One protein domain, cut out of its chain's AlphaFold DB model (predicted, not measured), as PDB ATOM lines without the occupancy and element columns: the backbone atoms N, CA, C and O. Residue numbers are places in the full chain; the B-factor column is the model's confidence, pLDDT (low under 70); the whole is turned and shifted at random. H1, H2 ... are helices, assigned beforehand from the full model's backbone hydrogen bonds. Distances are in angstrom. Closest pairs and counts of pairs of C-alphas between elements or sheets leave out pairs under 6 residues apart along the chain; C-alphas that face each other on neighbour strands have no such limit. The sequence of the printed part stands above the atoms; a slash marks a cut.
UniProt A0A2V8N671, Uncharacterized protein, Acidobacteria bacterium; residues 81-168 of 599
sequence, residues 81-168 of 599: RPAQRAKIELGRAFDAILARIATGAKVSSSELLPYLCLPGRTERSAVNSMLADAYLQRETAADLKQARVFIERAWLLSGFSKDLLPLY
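This is residues 81 to 168 of the 599 residues of an uncharacterized protein of Acidobacteria bacterium (UniProt A0A2V8N671). Picture a rounded cluster of helices with H4 as its core: H5 runs back beside it, H2 and H3 pack on H4, H6 folds back on H5, and short H1 lies near H4. The 88 printed residues hold six named helices, H1 to H6 in order, and no named strand: all helix, compact, radius of gyration of the C-alphas 12.0 A, spans 29 by 25 by 19 A.

Start at H1, residues 83 to 86, close but not clearly touching H4, residues 121 to 136; their closest C-alphas, Gln 84 and Ala 126, are 6.6 A apart. H2, residues 91 to 103, touches H4 with residues 98 to 102 alone, closest C-alphas Ala 102 and Ala 134, 4.8 A. H3, residues 109 to 116, touches H4 at a steep tilt of 46 degrees, closest C-alphas Leu 116 and Arg 124, 5.6 A. H5, residues 141 to 157, forms a hairpin with H4, closest C-alphas Ala 132 and Ala 147, 4.1 A. H6, residues 162 to 168, forms one with H5, closest C-alphas Ile 151 and Tyr 168, 6.1 A. Every O i to N i+4 pair is within hydrogen-bond range in H4 and H5, but 8 of 9 in H2, 2 of 4 in H3 and 1 of 3 in H6, where 3 of 4 O i to N i+3 pairs are.

Find C-alpha 83 at (173.908, 327.153, 297.733), where H1 begins, and C-alpha 168 at (184.971, 318.337, 291.186), where H6 ends. H2 spans 19.3 A, H4 22.5 A and H5 24.6 A.

The printed part has no cut, and its five links are tight. Residues 81 to 89 are under pLDDT 70.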
ATOM      1  N   ARG A  81     175.620 326.299 290.815       48.44
ATOM      2  CA  ARG A  81     175.721 327.299 291.867       48.44
ATOM      3  C   ARG A  81     175.649 326.508 293.164       48.44
ATOM      4  O   ARG A  81     174.544 326.062 293.475       48.44
ATOM      5  N   PRO A  82     176.751 326.303 293.908       45.16
ATOM      6  CA  PRO A  82     176.600 325.894 295.295       45.16
ATOM      7  C   PRO A  82     175.591 326.841 295.959       45.16
ATOM      8  O   PRO A  82     175.527 328.034 295.618       45.16
ATOM      9  N   ALA A  83     174.814 326.337 296.919       42.72
ATOM     10  CA  ALA A  83     173.908 327.153 297.733       42.72
ATOM     11  C   ALA A  83     174.617 328.384 298.358       42.72
ATOM     12  O   ALA A  83     173.979 329.365 298.733       42.72
ATOM     13  N   GLN A  84     175.955 328.388 298.364       46.81
ATOM     14  CA  GLN A  84     176.844 329.490 298.732       46.81
ATOM     15  C   GLN A  84     176.654 330.808 297.959       46.81
ATOM     16  O   GLN A  84     177.049 331.852 298.478       46.81
ATOM     17  N   ARG A  85     176.017 330.838 296.774       44.81
ATOM     18  CA  ARG A  85     175.710 332.131 296.117       44.81
ATOM     19  C   ARG A  85     174.688 332.963 296.900       44.81
ATOM     20  O   ARG A  85     174.584 334.157 296.654       44.81
ATOM     21  N   ALA A  86     173.961 332.367 297.848       43.94
ATOM     22  CA  ALA A  86     172.943 333.071 298.620       43.94
ATOM     23  C   ALA A  86     173.499 334.104 299.624       43.94
ATOM     24  O   ALA A  86     172.697 334.796 300.244       43.94
ATOM     25  N   LYS A  87     174.827 334.243 299.802       49.88
ATOM     26  CA  LYS A  87     175.392 335.184 300.793       49.88
ATOM     27  C   LYS A  87     176.569 336.062 300.352       49.88
ATOM     28  O   LYS A  87     176.971 336.907 301.142       49.88
ATOM     29  N   ILE A  88     177.130 335.910 299.148       61.25
ATOM     30  CA  ILE A  88     178.378 336.613 298.788       61.25
ATOM     31  C   ILE A  88     178.210 337.391 297.475       61.25
ATOM     32  O   ILE A  88     178.258 336.822 296.383       61.25
ATOM     33  N   GLU A  89     178.037 338.710 297.578       69.00
ATOM     34  CA  GLU A  89     178.073 339.627 296.435       69.00
ATOM     35  C   GLU A  89     179.517 340.074 296.153       69.00
ATOM     36  O   GLU A  89     180.051 340.968 296.799       69.00
ATOM     37  N   LEU A  90     180.163 339.459 295.158       79.00
ATOM     38  CA  LEU A  90     181.542 339.788 294.740       79.00
ATOM     39  C   LEU A  90     181.624 340.965 293.741       79.00
ATOM     40  O   LEU A  90     182.705 341.320 293.265       79.00
ATOM     41  N   GLY A  91     180.478 341.569 293.408       82.94
ATOM     42  CA  GLY A  91     180.359 342.723 292.515       82.94
ATOM     43  C   GLY A  91     180.463 342.410 291.011       82.94
ATOM     44  O   GLY A  91     180.919 341.353 290.575       82.94
ATOM     45  N   ARG A  92     180.055 343.386 290.180       84.88
ATOM     46  CA  ARG A  92     180.024 343.265 288.703       84.88
ATOM     47  C   ARG A  92     181.405 343.056 288.069       84.88
ATOM     48  O   ARG A  92     181.491 342.490 286.980       84.88
ATOM     49  N   ALA A  93     182.469 343.520 288.726       89.06
ATOM     50  CA  ALA A  93     183.840 343.380 288.239       89.06
ATOM     51  C   ALA A  93     184.277 341.905 288.191       89.06
ATOM     52  O   ALA A  93     184.823 341.462 287.180       89.06
ATOM     53  N   PHE A  94     183.945 341.117 289.219       92.44
ATOM     54  CA  PHE A  94     184.264 339.690 289.241       92.44
ATOM     55  C   PHE A  94     183.462 338.905 288.198       92.44
ATOM     56  O   PHE A  94     184.022 338.099 287.457       92.44
ATOM     57  N   ASP A  95     182.168 339.204 288.048       88.88
ATOM     58  CA  ASP A  95     181.338 338.594 287.000       88.88
ATOM     59  C   ASP A  95     181.900 338.858 285.588       88.88
ATOM     60  O   ASP A  95     181.823 337.995 284.708       88.88
ATOM     61  N   ALA A  96     182.493 340.037 285.355       90.75
ATOM     62  CA  ALA A  96     183.153 340.361 284.093       90.75
ATOM     63  C   ALA A  96     184.436 339.537 283.873       90.75
ATOM     64  O   ALA A  96     184.697 339.116 282.742       90.75
ATOM     65  N   ILE A  97     185.203 339.266 284.937       94.00
ATOM     66  CA  ILE A  97     186.373 338.375 284.901       94.00
ATOM     67  C   ILE A  97     185.948 336.947 284.541       94.00
ATOM     68  O   ILE A  97     186.487 336.372 283.594       94.00
ATOM     69  N   LEU A  98     184.938 336.394 285.215       92.50
ATOM     70  CA  LEU A  98     184.431 335.047 284.926       92.50
ATOM     71  C   LEU A  98     183.947 334.918 283.478       92.50
ATOM     72  O   LEU A  98     184.298 333.969 282.778       92.50
ATOM     73  N   ALA A  99     183.203 335.914 282.989       89.75
ATOM     74  CA  ALA A  99     182.732 335.936 281.608       89.75
ATOM     75  C   ALA A  99     183.882 336.015 280.587       89.75
ATOM     76  O   ALA A  99     183.752 335.493 279.478       89.75
ATOM     77  N   ARG A 100     184.999 336.669 280.931       93.56
ATOM     78  CA  ARG A 100     186.217 336.709 280.110       93.56
ATOM     79  C   ARG A 100     186.894 335.341 280.064       93.56
ATOM     80  O   ARG A 100     187.149 334.856 278.956       93.56
ATOM     81  N   ILE A 101     187.089 334.706 281.219       93.25
ATOM     82  CA  ILE A 101     187.662 333.356 281.347       93.25
ATOM     83  C   ILE A 101     186.845 332.345 280.539       93.25
ATOM     84  O   ILE A 101     187.396 331.670 279.674       93.25
ATOM     85  N   ALA A 102     185.520 332.325 280.709       89.19
ATOM     86  CA  ALA A 102     184.633 331.412 279.982       89.19
ATOM     87  C   ALA A 102     184.705 331.589 278.450       89.19
ATOM     88  O   ALA A 102     184.445 330.662 277.682       89.19
ATOM     89  N   THR A 103     185.089 332.780 277.973       88.75
ATOM     90  CA  THR A 103     185.332 333.041 276.543       88.75
ATOM     91  C   THR A 103     186.767 332.768 276.085       88.75
ATOM     92  O   THR A 103     187.020 332.784 274.882       88.75
ATOM     93  N   GLY A 104     187.685 332.425 276.992       88.25
ATOM     94  CA  GLY A 104     189.084 332.070 276.720       88.25
ATOM     95  C   GLY A 104     190.053 333.245 276.738       88.25
ATOM     96  O   GLY A 104     191.144 333.145 276.183       88.25
ATOM     97  N   ALA A 105     189.656 334.376 277.322       89.31
ATOM     98  CA  ALA A 105     190.586 335.470 277.541       89.31
ATOM     99  C   ALA A 105     191.551 335.102 278.674       89.31
ATOM    100  O   ALA A 105     191.124 334.613 279.720       89.31
ATOM    101  N   LYS A 106     192.841 335.396 278.485       88.25
ATOM    102  CA  LYS A 106     193.816 335.320 279.574       88.25
ATOM    103  C   LYS A 106     193.493 336.399 280.609       88.25
ATOM    104  O   LYS A 106     193.194 337.543 280.256       88.25
ATOM    105  N   VAL A 107     193.539 336.010 281.875       90.94
ATOM    106  CA  VAL A 107     193.375 336.897 283.027       90.94
ATOM    107  C   VAL A 107     194.656 336.815 283.839       90.94
ATOM    108  O   VAL A 107     195.186 335.725 284.054       90.94
ATOM    109  N   SER A 108     195.186 337.967 284.229       92.44
ATOM    110  CA  SER A 108     196.419 338.042 285.005       92.44
ATOM    111  C   SER A 108     196.186 337.657 286.467       92.44
ATOM    112  O   SER A 108     195.086 337.803 287.001       92.44
ATOM    113  N   SER A 109     197.234 337.194 287.152       90.94
ATOM    114  CA  SER A 109     197.145 336.871 288.581       90.94
ATOM    115  C   SER A 109     196.734 338.086 289.419       90.94
ATOM    116  O   SER A 109     195.954 337.933 290.354       90.94
ATOM    117  N   SER A 110     197.183 339.294 289.063       94.19
ATOM    118  CA  SER A 110     196.823 340.537 289.762       94.19
ATOM    119  C   SER A 110     195.326 340.851 289.706       94.19
ATOM    120  O   SER A 110     194.792 341.375 290.677       94.19
ATOM    121  N   GLU A 111     194.626 340.480 288.629       94.81
ATOM    122  CA  GLU A 111     193.165 340.625 288.532       94.81
ATOM    123  C   GLU A 111     192.410 339.642 289.444       94.81
ATOM    124  O   GLU A 111     191.300 339.933 289.886       94.81
ATOM    125  N   LEU A 112     192.993 338.472 289.729       94.75
ATOM    126  CA  LEU A 112     192.364 337.427 290.544       94.75
ATOM    127  C   LEU A 112     192.691 337.552 292.037       94.75
ATOM    128  O   LEU A 112     191.857 337.198 292.872       94.75
ATOM    129  N   LEU A 113     193.888 338.043 292.373       95.56
ATOM    130  CA  LEU A 113     194.400 338.119 293.745       95.56
ATOM    131  C   LEU A 113     193.441 338.804 294.736       95.56
ATOM    132  O   LEU A 113     193.229 338.222 295.798       95.56
ATOM    133  N   PRO A 114     192.785 339.941 294.421       95.56
ATOM    134  CA  PRO A 114     191.836 340.571 295.343       95.56
ATOM    135  C   PRO A 114     190.695 339.646 295.793       95.56
ATOM    136  O   PRO A 114     190.232 339.740 296.926       95.56
ATOM    137  N   TYR A 115     190.266 338.723 294.928       95.38
ATOM    138  CA  TYR A 115     189.191 337.769 295.216       95.38
ATOM    139  C   TYR A 115     189.716 336.478 295.854       95.38
ATOM    140  O   TYR A 115     189.082 335.900 296.735       95.38
ATOM    141  N   LEU A 116     190.893 336.014 295.427       95.44
ATOM    142  CA  LEU A 116     191.526 334.812 295.973       95.44
ATOM    143  C   LEU A 116     192.074 335.020 297.392       95.44
ATOM    144  O   LEU A 116     192.223 334.042 298.125       95.44
ATOM    145  N   CYS A 117     192.334 336.270 297.778       95.94
ATOM    146  CA  CYS A 117     192.860 336.667 299.083       95.94
ATOM    147  C   CYS A 117     191.800 337.287 300.009       95.94
ATOM    148  O   CYS A 117     192.163 337.939 300.985       95.94
ATOM    149  N   LEU A 118     190.503 337.094 299.732       94.31
ATOM    150  CA  LEU A 118     189.448 337.519 300.659       94.31
ATOM    151  C   LEU A 118     189.684 336.917 302.058       94.31
ATOM    152  O   LEU A 118     190.098 335.757 302.162       94.31
ATOM    153  N   PRO A 119     189.416 337.667 303.143       93.25
ATOM    154  CA  PRO A 119     189.745 337.221 304.498       93.25
ATOM    155  C   PRO A 119     188.984 335.946 304.884       93.25
ATOM    156  O   PRO A 119     189.540 335.033 305.498       93.25
ATOM    157  N   GLY A 120     187.719 335.846 304.472       92.38
ATOM    158  CA  GLY A 120     186.860 334.722 304.807       92.38
ATOM    159  C   GLY A 120     187.152 333.459 303.986       92.38
ATOM    160  O   GLY A 120     187.404 333.483 302.775       92.38
ATOM    161  N   ARG A 121     187.164 332.311 304.673       94.00
ATOM    162  CA  ARG A 121     187.434 330.995 304.068       94.00
ATOM    163  C   ARG A 121     186.324 330.580 303.095       94.00
ATOM    164  O   ARG A 121     186.622 330.074 302.014       94.00
ATOM    165  N   THR A 122     185.068 330.815 303.466       90.94
ATOM    166  CA  THR A 122     183.884 330.473 302.661       90.94
ATOM    167  C   THR A 122     183.850 331.275 301.364       90.94
ATOM    168  O   THR A 122     183.611 330.722 300.296       90.94
ATOM    169  N   GLU A 123     184.180 332.562 301.432       91.75
ATOM    170  CA  GLU A 123     184.265 333.472 300.297       91.75
ATOM    171  C   GLU A 123     185.335 333.020 299.317       91.75
ATOM    172  O   GLU A 123     185.072 332.905 298.119       91.75
ATOM    173  N   ARG A 124     186.524 332.672 299.820       95.19
ATOM    174  CA  ARG A 124     187.578 332.110 298.973       95.19
ATOM    175  C   ARG A 124     187.154 330.782 298.348       95.19
ATOM    176  O   ARG A 124     187.427 330.578 297.168       95.19
ATOM    177  N   SER A 125     186.472 329.894 299.074       94.94
ATOM    178  CA  SER A 125     185.939 328.649 298.496       94.94
ATOM    179  C   SER A 125     184.949 328.929 297.353       94.94
ATOM    180  O   SER A 125     185.095 328.383 296.256       94.94
ATOM    181  N   ALA A 126     184.018 329.866 297.554       92.06
ATOM    182  CA  ALA A 126     183.052 330.284 296.541       92.06
ATOM    183  C   ALA A 126     183.734 330.903 295.304       92.06
ATOM    184  O   ALA A 126     183.451 330.502 294.177       92.06
ATOM    185  N   VAL A 127     184.695 331.813 295.494       94.94
ATOM    186  CA  VAL A 127     185.496 332.398 294.399       94.94
ATOM    187  C   VAL A 127     186.200 331.309 293.592       94.94
ATOM    188  O   VAL A 127     186.143 331.310 292.362       94.94
ATOM    189  N   ASN A 128     186.856 330.366 294.272       97.31
ATOM    190  CA  ASN A 128     187.593 329.294 293.612       97.31
ATOM    191  C   ASN A 128     186.653 328.350 292.842       97.31
ATOM    192  O   ASN A 128     186.959 328.003 291.705       97.31
ATOM    193  N   SER A 129     185.484 327.994 293.381       95.50
ATOM    194  CA  SER A 129     184.514 327.164 292.644       95.50
ATOM    195  C   SER A 129     183.953 327.881 291.408       95.50
ATOM    196  O   SER A 129     183.859 327.276 290.341       95.50
ATOM    197  N   MET A 130     183.673 329.186 291.501       94.19
ATOM    198  CA  MET A 130     183.229 329.999 290.360       94.19
ATOM    199  C   MET A 130     184.300 330.107 289.268       94.19
ATOM    200  O   MET A 130     183.981 330.034 288.080       94.19
ATOM    201  N   LEU A 131     185.573 330.254 289.650       95.81
ATOM    202  CA  LEU A 131     186.689 330.249 288.702       95.81
ATOM    203  C   LEU A 131     186.852 328.877 288.042       95.81
ATOM    204  O   LEU A 131     187.013 328.814 286.824       95.81
ATOM    205  N   ALA A 132     186.763 327.791 288.813       96.38
ATOM    206  CA  ALA A 132     186.836 326.435 288.279       96.38
ATOM    207  C   ALA A 132     185.749 326.171 287.226       96.38
ATOM    208  O   ALA A 132     186.060 325.708 286.129       96.38
ATOM    209  N   ASP A 133     184.496 326.538 287.519       94.25
ATOM    210  CA  ASP A 133     183.384 326.423 286.569       94.25
ATOM    211  C   ASP A 133     183.603 327.274 285.309       94.25
ATOM    212  O   ASP A 133     183.330 326.816 284.199       94.25
ATOM    213  N   ALA A 134     184.142 328.492 285.447       93.50
ATOM    214  CA  ALA A 134     184.429 329.358 284.305       93.50
ATOM    215  C   ALA A 134     185.506 328.772 283.377       93.50
ATOM    216  O   ALA A 134     185.339 328.815 282.156       93.50
ATOM    217  N   TYR A 135     186.584 328.204 283.929       94.81
ATOM    218  CA  TYR A 135     187.625 327.537 283.135       94.81
ATOM    219  C   TYR A 135     187.123 326.231 282.498       94.81
ATOM    220  O   TYR A 135     187.458 325.934 281.353       94.81
ATOM    221  N   LEU A 136     186.246 325.486 283.175       92.81
ATOM    222  CA  LEU A 136     185.684 324.243 282.644       92.81
ATOM    223  C   LEU A 136     184.916 324.435 281.322       92.81
ATOM    224  O   LEU A 136     184.920 323.538 280.489       92.81
ATOM    225  N   GLN A 137     184.306 325.600 281.078       87.81
ATOM    226  CA  GLN A 137     183.393 325.825 279.939       87.81
ATOM    227  C   GLN A 137     183.979 325.547 278.550       87.81
ATOM    228  O   GLN A 137     183.230 325.312 277.601       87.81
ATOM    229  N   ARG A 138     185.298 325.665 278.391       86.00
ATOM    230  CA  ARG A 138     185.962 325.493 277.092       86.00
ATOM    231  C   ARG A 138     186.548 324.102 276.894       86.00
ATOM    232  O   ARG A 138     186.827 323.757 275.750       86.00
ATOM    233  N   GLU A 139     186.753 323.361 277.981       84.75
ATOM    234  CA  GLU A 139     187.310 322.002 277.983       84.75
ATOM    235  C   GLU A 139     188.633 321.864 277.199       84.75
ATOM    236  O   GLU A 139     188.953 320.799 276.676       84.75
ATOM    237  N   THR A 140     189.438 322.934 277.101       91.38
ATOM    238  CA  THR A 140     190.796 322.817 276.543       91.38
ATOM    239  C   THR A 140     191.735 322.225 277.588       91.38
ATOM    240  O   THR A 140     191.544 322.437 278.783       91.38
ATOM    241  N   ALA A 141     192.797 321.530 277.170       90.62
ATOM    242  CA  ALA A 141     193.741 320.919 278.111       90.62
ATOM    243  C   ALA A 141     194.363 321.933 279.097       90.62
ATOM    244  O   ALA A 141     194.583 321.607 280.261       90.62
ATOM    245  N   ALA A 142     194.630 323.166 278.652       92.44
ATOM    246  CA  ALA A 142     195.143 324.230 279.517       92.44
ATOM    247  C   ALA A 142     194.074 324.744 280.494       92.44
ATOM    248  O   ALA A 142     194.350 324.890 281.684       92.44
ATOM    249  N   ASP A 143     192.847 324.959 280.009       93.56
ATOM    250  CA  ASP A 143     191.742 325.433 280.843       93.56
ATOM    251  C   ASP A 143     191.339 324.379 281.887       93.56
ATOM    252  O   ASP A 143     191.117 324.719 283.043       93.56
ATOM    253  N   LEU A 144     191.324 323.091 281.529       94.94
ATOM    254  CA  LEU A 144     191.029 321.994 282.457       94.94
ATOM    255  C   LEU A 144     192.073 321.890 283.575       94.94
ATOM    256  O   LEU A 144     191.704 321.746 284.739       94.94
ATOM    257  N   LYS A 145     193.367 322.037 283.255       95.56
ATOM    258  CA  LYS A 145     194.430 322.114 284.274       95.56
ATOM    259  C   LYS A 145     194.203 323.285 285.227       95.56
ATOM    260  O   LYS A 145     194.364 323.142 286.436       95.56
ATOM    261  N   GLN A 146     193.784 324.433 284.704       95.69
ATOM    262  CA  GLN A 146     193.501 325.597 285.534       95.69
ATOM    263  C   GLN A 146     192.232 325.411 286.383       95.69
ATOM    264  O   GLN A 146     192.224 325.770 287.562       95.69
ATOM    265  N   ALA A 147     191.185 324.805 285.817       96.50
ATOM    266  CA  ALA A 147     189.970 324.433 286.534       96.50
ATOM    267  C   ALA A 147     190.281 323.474 287.691       96.50
ATOM    268  O   ALA A 147     189.752 323.666 288.785       96.50
ATOM    269  N   ARG A 148     191.195 322.510 287.484       97.19
ATOM    270  CA  ARG A 148     191.677 321.576 288.515       97.19
ATOM    271  C   ARG A 148     192.261 322.307 289.720       97.19
ATOM    272  O   ARG A 148     191.795 322.096 290.833       97.19
ATOM    273  N   VAL A 149     193.188 323.237 289.490       96.88
ATOM    274  CA  VAL A 149     193.814 324.033 290.565       96.88
ATOM    275  C   VAL A 149     192.764 324.773 291.397       96.88
ATOM    276  O   VAL A 149     192.832 324.813 292.627       96.88
ATOM    277  N   PHE A 150     191.785 325.388 290.732       97.69
ATOM    278  CA  PHE A 150     190.744 326.141 291.422       97.69
ATOM    279  C   PHE A 150     189.768 325.228 292.172       97.69
ATOM    280  O   PHE A 150     189.438 325.526 293.320       97.69
ATOM    281  N   ILE A 151     189.344 324.102 291.590       97.50
ATOM    282  CA  ILE A 151     188.400 323.209 292.270       97.50
ATOM    283  C   ILE A 151     189.042 322.481 293.451       97.50
ATOM    284  O   ILE A 151     188.382 322.332 294.470       97.50
ATOM    285  N   GLU A 152     190.328 322.122 293.388       97.50
ATOM    286  CA  GLU A 152     191.068 321.569 294.535       97.50
ATOM    287  C   GLU A 152     191.139 322.554 295.695       97.50
ATOM    288  O   GLU A 152     190.883 322.198 296.847       97.50
ATOM    289  N   ARG A 153     191.436 323.823 295.393       97.75
ATOM    290  CA  ARG A 153     191.464 324.863 296.419       97.75
ATOM    291  C   ARG A 153     190.074 325.091 297.007       97.75
ATOM    292  O   ARG A 153     189.948 325.211 298.222       97.75
ATOM    293  N   ALA A 154     189.031 325.131 296.176       97.00
ATOM    294  CA  ALA A 154     187.650 325.257 296.644       97.00
ATOM    295  C   ALA A 154     187.245 324.079 297.540       97.00
ATOM    296  O   ALA A 154     186.689 324.308 298.616       97.00
ATOM    297  N   TRP A 155     187.586 322.856 297.118       96.50
ATOM    298  CA  TRP A 155     187.362 321.601 297.832       96.50
ATOM    299  C   TRP A 155     187.982 321.650 299.227       96.50
ATOM    300  O   TRP A 155     187.262 321.540 300.217       96.50
ATOM    301  N   LEU A 156     189.276 321.966 299.321       96.75
ATOM    302  CA  LEU A 156     189.983 322.109 300.594       96.75
ATOM    303  C   LEU A 156     189.380 323.212 301.480       96.75
ATOM    304  O   LEU A 156     189.080 322.981 302.648       96.75
ATOM    305  N   LEU A 157     189.168 324.415 300.933       96.31
ATOM    306  CA  LEU A 157     188.652 325.556 301.701       96.31
ATOM    307  C   LEU A 157     187.217 325.340 302.195       96.31
ATOM    308  O   LEU A 157     186.838 325.890 303.227       96.31
ATOM    309  N   SER A 158     186.426 324.544 301.475       94.50
ATOM    310  CA  SER A 158     185.072 324.174 301.892       94.50
ATOM    311  C   SER A 158     185.040 323.144 303.023       94.50
ATOM    312  O   SER A 158     183.960 322.872 303.536       94.50
ATOM    313  N   GLY A 159     186.190 322.569 303.398       94.25
ATOM    314  CA  GLY A 159     186.232 321.395 304.266       94.25
ATOM    315  C   GLY A 159     185.670 320.153 303.577       94.25
ATOM    316  O   GLY A 159     184.994 319.366 304.223       94.25
ATOM    317  N   PHE A 160     185.921 320.002 302.271       95.25
ATOM    318  CA  PHE A 160     185.455 318.872 301.456       95.25
ATOM    319  C   PHE A 160     183.924 318.774 301.348       95.25
ATOM    320  O   PHE A 160     183.349 317.693 301.407       95.25
ATOM    321  N   SER A 161     183.242 319.913 301.190       92.31
ATOM    322  CA  SER A 161     181.779 319.956 301.112       92.31
ATOM    323  C   SER A 161     181.237 319.173 299.915       92.31
ATOM    324  O   SER A 161     181.581 319.472 298.768       92.31
ATOM    325  N   LYS A 162     180.292 318.257 300.170       92.31
ATOM    326  CA  LYS A 162     179.602 317.469 299.135       92.31
ATOM    327  C   LYS A 162     178.930 318.308 298.044       92.31
ATOM    328  O   LYS A 162     178.815 317.845 296.913       92.31
ATOM    329  N   ASP A 163     178.595 319.569 298.324       90.62
ATOM    330  CA  ASP A 163     178.030 320.506 297.341       90.62
ATOM    331  C   ASP A 163     178.968 320.785 296.154       90.62
ATOM    332  O   ASP A 163     178.517 321.168 295.073       90.62
ATOM    333  N   LEU A 164     180.283 320.628 296.343       94.25
ATOM    334  CA  LEU A 164     181.281 320.830 295.290       94.25
ATOM    335  C   LEU A 164     181.587 319.554 294.499       94.25
ATOM    336  O   LEU A 164     182.225 319.639 293.446       94.25
ATOM    337  N   LEU A 165     181.133 318.389 294.972       92.94
ATOM    338  CA  LEU A 165     181.475 317.090 294.397       92.94
ATOM    339  C   LEU A 165     181.126 316.974 292.906       92.94
ATOM    340  O   LEU A 165     181.977 316.493 292.153       92.94
ATOM    341  N   PRO A 166     179.955 317.426 292.409       92.50
ATOM    342  CA  PRO A 166     179.647 317.193 291.005       92.50
ATOM    343  C   PRO A 166     180.432 318.123 290.054       92.50
ATOM    344  O   PRO A 166     180.752 317.716 288.939       92.50
ATOM    345  N   LEU A 167     180.881 319.308 290.498       93.50
ATOM    346  CA  LEU A 167     181.863 320.108 289.741       93.50
ATOM    347  C   LEU A 167     183.264 319.478 289.800       93.50
ATOM    348  O   LEU A 167     183.949 319.410 288.780       93.50
ATOM    349  N   TYR A 168     183.680 319.000 290.978       95.31
ATOM    350  CA  TYR A 168     184.971 318.337 291.186       95.31
ATOM    351  C   TYR A 168     185.127 317.110 290.285       95.31
ATOM    352  O   TYR A 168     186.088 317.012 289.521       95.31
TER     353      TYR A 168